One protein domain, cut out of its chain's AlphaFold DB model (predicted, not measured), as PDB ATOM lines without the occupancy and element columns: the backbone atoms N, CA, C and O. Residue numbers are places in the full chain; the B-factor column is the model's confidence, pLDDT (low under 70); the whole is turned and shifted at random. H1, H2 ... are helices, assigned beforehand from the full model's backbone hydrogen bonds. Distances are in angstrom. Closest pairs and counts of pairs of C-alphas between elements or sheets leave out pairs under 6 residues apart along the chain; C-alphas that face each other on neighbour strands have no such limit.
ATOM      1  N   ALA A  80     294.872 241.050 332.499       93.12
ATOM      2  CA  ALA A  80     295.879 240.304 331.760       93.12
ATOM      3  C   ALA A  80     295.688 238.809 332.003       93.12
ATOM      4  O   ALA A  80     295.333 238.386 333.106       93.12
ATOM      5  N   TYR A  81     295.939 238.008 330.971       97.06
ATOM      6  CA  TYR A  81     295.989 236.562 331.121       97.06
ATOM      7  C   TYR A  81     297.325 236.154 331.744       97.06
ATOM      8  O   TYR A  81     298.389 236.537 331.259       97.06
ATOM      9  N   VAL A  82     297.265 235.352 332.806       95.81
ATOM     10  CA  VAL A  82     298.438 234.826 333.507       95.81
ATOM     11  C   VAL A  82     298.275 233.312 333.646       95.81
ATOM     12  O   VAL A  82     297.228 232.865 334.120       95.81
ATOM     13  N   PRO A  83     299.281 232.500 333.270       98.31
ATOM     14  CA  PRO A  83     299.234 231.058 333.487       98.31
ATOM     15  C   PRO A  83     298.980 230.705 334.957       98.31
ATOM     16  O   PRO A  83     299.523 231.336 335.867       98.31
ATOM     17  N   LEU A  84     298.198 229.648 335.201       98.12
ATOM     18  CA  LEU A  84     297.757 229.273 336.550       98.12
ATOM     19  C   LEU A  84     298.922 229.028 337.524       98.12
ATOM     20  O   LEU A  84     298.830 229.384 338.698       98.12
ATOM     21  N   SER A  85     300.016 228.428 337.050       98.38
ATOM     22  CA  SER A  85     301.219 228.191 337.855       98.38
ATOM     23  C   SER A  85     301.828 229.496 338.371       98.38
ATOM     24  O   SER A  85     302.151 229.599 339.553       98.38
ATOM     25  N   ILE A  86     301.910 230.513 337.512       97.81
ATOM     26  CA  ILE A  86     302.451 231.832 337.851       97.81
ATOM     27  C   ILE A  86     301.505 232.576 338.791       97.81
ATOM     28  O   ILE A  86     301.955 233.132 339.789       97.81
ATOM     29  N   ALA A  87     300.194 232.527 338.543       97.38
ATOM     30  CA  ALA A  87     299.211 233.146 339.430       97.38
ATOM     31  C   ALA A  87     299.282 232.572 340.858       97.38
ATOM     32  O   ALA A  87     299.250 233.319 341.834       97.38
ATOM     33  N   LYS A  88     299.439 231.247 340.995       98.25
ATOM     34  CA  LYS A  88     299.640 230.598 342.299       98.25
ATOM     35  C   LYS A  88     300.931 231.059 342.974       98.25
ATOM     36  O   LYS A  88     300.891 231.418 344.146       98.25
ATOM     37  N   ALA A  89     302.042 231.089 342.240       97.88
ATOM     38  CA  ALA A  89     303.326 231.544 342.769       97.88
ATOM     39  C   ALA A  89     303.277 233.007 343.243       97.88
ATOM     40  O   ALA A  89     303.746 233.308 344.337       97.88
ATOM     41  N   LEU A  90     302.646 233.895 342.466       97.31
ATOM     42  CA  LEU A  90     302.468 235.301 342.838       97.31
ATOM     43  C   LEU A  90     301.652 235.460 344.122       97.31
ATOM     44  O   LEU A  90     302.026 236.252 344.979       97.31
ATOM     45  N   ASN A  91     300.563 234.703 344.274       97.50
ATOM     46  CA  ASN A  91     299.729 234.773 345.475       97.50
ATOM     47  C   ASN A  91     300.456 234.267 346.727       97.50
ATOM     48  O   ASN A  91     300.337 234.890 347.778       97.50
ATOM     49  N   MET A  92     301.211 233.166 346.622       98.25
ATOM     50  CA  MET A  92     302.003 232.653 347.749       98.25
ATOM     51  C   MET A  92     303.057 233.675 348.176       98.25
ATOM     52  O   MET A  92     303.099 234.061 349.339       98.25
ATOM     53  N   ARG A  93     303.822 234.203 347.216       97.69
ATOM     54  CA  ARG A  93     304.864 235.196 347.485       97.69
ATOM     55  C   ARG A  93     304.312 236.502 348.062       97.69
ATOM     56  O   ARG A  93     304.904 237.077 348.964       97.69
ATOM     57  N   ALA A  94     303.161 236.957 347.569       96.50
ATOM     58  CA  ALA A  94     302.489 238.143 348.093       96.50
ATOM     59  C   ALA A  94     302.118 237.972 349.577       96.50
ATOM     60  O   ALA A  94     302.315 238.888 350.372       96.50
ATOM     61  N   ALA A  95     301.635 236.786 349.956       95.88
ATOM     62  CA  ALA A  95     301.318 236.466 351.344       95.88
ATOM     63  C   ALA A  95     302.572 236.344 352.227       95.88
ATOM     64  O   ALA A  95     302.553 236.804 353.364       95.88
ATOM     65  N   GLU A  96     303.654 235.755 351.711       97.50
ATOM     66  CA  GLU A  96     304.937 235.631 352.422       97.50
ATOM     67  C   GLU A  96     305.574 236.995 352.724       97.50
ATOM     68  O   GLU A  96     306.127 237.194 353.804       97.50
ATOM     69  N   GLU A  97     305.479 237.939 351.786       95.19
ATOM     70  CA  GLU A  97     306.091 239.270 351.892       95.19
ATOM     71  C   GLU A  97     305.160 240.335 352.523       95.19
ATOM     72  O   GLU A  97     305.575 241.484 352.672       95.19
ATOM     73  N   ASP A  98     303.920 239.991 352.904       94.31
ATOM     74  CA  ASP A  98     302.873 240.936 353.359       94.31
ATOM     75  C   ASP A  98     302.660 242.119 352.381       94.31
ATOM     76  O   ASP A  98     302.521 243.290 352.758       94.31
ATOM     77  N   VAL A  99     302.649 241.815 351.081       94.69
ATOM     78  CA  VAL A  99     302.415 242.784 349.997       94.69
ATOM     79  C   VAL A  99     301.292 242.312 349.083       94.69
ATOM     80  O   VAL A  99     300.878 241.157 349.102       94.69
ATOM     81  N   THR A 100     300.772 243.198 348.234       95.00
ATOM     82  CA  THR A 100     299.811 242.781 347.209       95.00
ATOM     83  C   THR A 100     300.498 242.265 345.953       95.00
ATOM     84  O   THR A 100     301.607 242.663 345.595       95.00
ATOM     85  N   VAL A 101     299.774 241.432 345.203       95.00
ATOM     86  CA  VAL A 101     300.193 240.970 343.871       95.00
ATOM     87  C   VAL A 101     300.509 242.151 342.944       95.00
ATOM     88  O   VAL A 101     301.462 242.081 342.174       95.00
ATOM     89  N   ARG A 102     299.771 243.269 343.052       93.88
ATOM     90  CA  ARG A 102     300.052 244.510 342.309       93.88
ATOM     91  C   ARG A 102     301.464 245.024 342.593       93.88
ATOM     92  O   ARG A 102     302.180 245.344 341.651       93.88
ATOM     93  N   THR A 103     301.873 245.081 343.860       95.00
ATOM     94  CA  THR A 103     303.220 245.514 344.253       95.00
ATOM     95  C   THR A 103     304.291 244.608 343.656       95.00
ATOM     96  O   THR A 103     305.230 245.123 343.054       95.00
ATOM     97  N   LEU A 104     304.118 243.283 343.717       95.88
ATOM     98  CA  LEU A 104     305.060 242.344 343.093       95.88
ATOM     99  C   LEU A 104     305.151 242.528 341.574       95.88
ATOM    100  O   LEU A 104     306.245 242.497 341.015       95.88
ATOM    101  N   ILE A 105     304.018 242.750 340.899       95.38
ATOM    102  CA  ILE A 105     303.995 243.009 339.454       95.38
ATOM    103  C   ILE A 105     304.750 244.301 339.133       95.38
ATOM    104  O   ILE A 105     305.583 244.301 338.233       95.38
ATOM    105  N   LEU A 106     304.504 245.389 339.868       94.44
ATOM    106  CA  LEU A 106     305.183 246.668 339.640       94.44
ATOM    107  C   LEU A 106     306.684 246.593 339.932       94.44
ATOM    108  O   LEU A 106     307.473 247.146 339.174       94.44
ATOM    109  N   GLN A 107     307.095 245.877 340.980       95.06
ATOM    110  CA  GLN A 107     308.511 245.614 341.252       95.06
ATOM    111  C   GLN A 107     309.151 244.787 340.137       95.06
ATOM    112  O   GLN A 107     310.255 245.097 339.694       95.06
ATOM    113  N   GLY A 108     308.447 243.761 339.652       95.50
ATOM    114  CA  GLY A 108     308.866 242.978 338.497       95.50
ATOM    115  C   GLY A 108     309.078 243.870 337.279       95.50
ATOM    116  O   GLY A 108     310.166 243.869 336.721       95.50
ATOM    117  N   LEU A 109     308.082 244.690 336.926       95.25
ATOM    118  CA  LEU A 109     308.153 245.655 335.822       95.25
ATOM    119  C   LEU A 109     309.320 246.645 335.986       95.25
ATOM    120  O   LEU A 109     310.044 246.912 335.029       95.25
ATOM    121  N   GLN A 110     309.567 247.135 337.197       95.69
ATOM    122  CA  GLN A 110     310.720 247.991 337.468       95.69
ATOM    123  C   GLN A 110     312.045 247.247 337.233       95.69
ATOM    124  O   GLN A 110     312.956 247.792 336.613       95.69
ATOM    125  N   ALA A 111     312.146 245.986 337.663       95.38
ATOM    126  CA  ALA A 111     313.346 245.168 337.493       95.38
ATOM    127  C   ALA A 111     313.663 244.840 336.020       95.38
ATOM    128  O   ALA A 111     314.829 244.668 335.676       95.38
ATOM    129  N   ILE A 112     312.653 244.790 335.144       96.62
ATOM    130  CA  ILE A 112     312.823 244.669 333.679       96.62
ATOM    131  C   ILE A 112     313.049 246.019 332.974       96.62
ATOM    132  O   ILE A 112     313.195 246.043 331.754       96.62
ATOM    133  N   GLY A 113     313.135 247.127 333.720       95.62
ATOM    134  CA  GLY A 113     313.546 248.437 333.205       95.62
ATOM    135  C   GLY A 113     312.410 249.416 332.904       95.62
ATOM    136  O   GLY A 113     312.660 250.439 332.273       95.62
ATOM    137  N   PHE A 114     311.175 249.146 333.341       95.31
ATOM    138  CA  PHE A 114     310.097 250.133 333.243       95.31
ATOM    139  C   PHE A 114     310.251 251.223 334.314       95.31
ATOM    140  O   PHE A 114     310.476 250.936 335.492       95.31
ATOM    141  N   GLU A 115     310.079 252.485 333.915       91.94
ATOM    142  CA  GLU A 115     310.121 253.631 334.826       91.94
ATOM    143  C   GLU A 115     308.862 253.668 335.704       91.94
ATOM    144  O   GLU A 115     307.796 254.120 335.292       91.94
ATOM    145  N   ILE A 116     308.987 253.167 336.934       90.00
ATOM    146  CA  ILE A 116     307.917 253.157 337.935       90.00
ATOM    147  C   ILE A 116     308.418 253.893 339.176       90.00
ATOM    148  O   ILE A 116     309.445 253.533 339.759       90.00
ATOM    149  N   SER A 117     307.682 254.927 339.591       88.81
ATOM    150  CA  SER A 117     308.011 255.690 340.801       88.81
ATOM    151  C   SER A 117     307.849 254.812 342.051       88.81
ATOM    152  O   SER A 117     306.866 254.069 342.152       88.81
ATOM    153  N   PRO A 118     308.737 254.920 343.059       85.00
ATOM    154  CA  PRO A 118     308.606 254.172 344.313       85.00
ATOM    155  C   PRO A 118     307.288 254.459 345.050       85.00
ATOM    156  O   PRO A 118     306.800 253.618 345.803       85.00
ATOM    157  N   GLU A 119     306.677 255.619 344.809       85.31
ATOM    158  CA  GLU A 119     305.365 255.976 345.355       85.31
ATOM    159  C   GLU A 119     304.232 255.127 344.763       85.31
ATOM    160  O   GLU A 119     303.264 254.830 345.457       85.31
ATOM    161  N   GLN A 120     304.359 254.695 343.504       84.62
ATOM    162  CA  GLN A 120     303.365 253.853 342.830       84.62
ATOM    163  C   GLN A 120     303.436 252.392 343.285       84.62
ATOM    164  O   GLN A 120     302.428 251.682 343.244       84.62
ATOM    165  N   ILE A 121     304.619 251.949 343.720       86.19
ATOM    166  CA  ILE A 121     304.873 250.589 344.215       86.19
ATOM    167  C   ILE A 121     304.247 250.386 345.602       86.19
ATOM    168  O   ILE A 121     303.783 249.285 345.918       86.19
ATOM    169  N   ARG A 122     304.213 251.442 346.425       83.75
ATOM    170  CA  ARG A 122     303.635 251.398 347.772       83.75
ATOM    171  C   ARG A 122     302.132 251.154 347.719       83.75
ATOM    172  O   ARG A 122     301.390 251.823 347.002       83.75
ATOM    173  N   ASP A 123     301.685 250.198 348.524       76.81
ATOM    174  CA  ASP A 123     300.273 249.870 348.643       76.81
ATOM    175  C   ASP A 123     299.534 250.938 349.464       76.81
ATOM    176  O   ASP A 123     299.901 251.227 350.606       76.81
ATOM    177  N   ARG A 124     298.472 251.515 348.890       73.75
ATOM    178  CA  ARG A 124     297.633 252.517 349.565       73.75
ATOM    179  C   ARG A 124     296.739 251.920 350.650       73.75
ATOM    180  O   ARG A 124     296.279 252.659 351.508       73.75
ATOM    181  N   ARG A 125     296.556 250.594 350.697       67.25
ATOM    182  CA  ARG A 125     295.763 249.927 351.747       67.25
ATOM    183  C   ARG A 125     296.278 250.196 353.163       67.25
ATOM    184  O   ARG A 125     295.494 250.151 354.101       67.25
ATOM    185  N   LYS A 126     297.577 250.485 353.328       60.25
ATOM    186  CA  LYS A 126     298.159 250.833 354.637       60.25
ATOM    187  C   LYS A 126     297.876 252.287 355.062       60.25
ATOM    188  O   LYS A 126     298.223 252.638 356.180       60.25
TER     189      LYS A 126
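AT A GLANCE: This is residues 80 to 126 of the 130 residues of the protein "Adhesin" of Rhizobium loti (UniProt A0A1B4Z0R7). Two helices, H1 and H2, make an open L, with the later part of H1 near the first residue of H2. After H2 the chain folds back, and short H3 packs on H2, which sits in the middle between H1 and H3; residues 80 to 86 stick out. The printed part has 47 residues with three named helices, H1, H2, H3 in chain order, and no named strand: all helix. It is only just compact, close to loose, with a radius of gyration of the C-alphas of 11.1 A and spans of 29 by 25 by 16 A.

IN THESE COORDINATES: Find C-alpha 84 at (297.757, 229.273, 336.550); from there H1 runs to residue 96, 18.5 A. H2, residues 101 to 111, covers 15.2 A. H3, residues 118 to 121, ends at C-alpha 121 (304.873, 250.589, 344.215).

HOW THE PARTS SIT: H2 touches H1, with residues 90 to 94 of H1 alone, about perpendicular at 82 degrees; their closest C-alphas, Ala 94 and Val 101, are 5.6 A apart. H2 touches H3, closest at C-alphas Thr 103 and Ile 121, 5.3 A. H1 and H3 are apart. Each O i to N i+4 pair in H1 and H2 is within hydrogen-bond range; H3 is too short for one.

THE WHOLE: The farthest C-alphas, Leu 84 and Glu 119, are 29.1 A apart. The printed part has no cut and no long link; pLDDT is under 70 at residues 125 to 126.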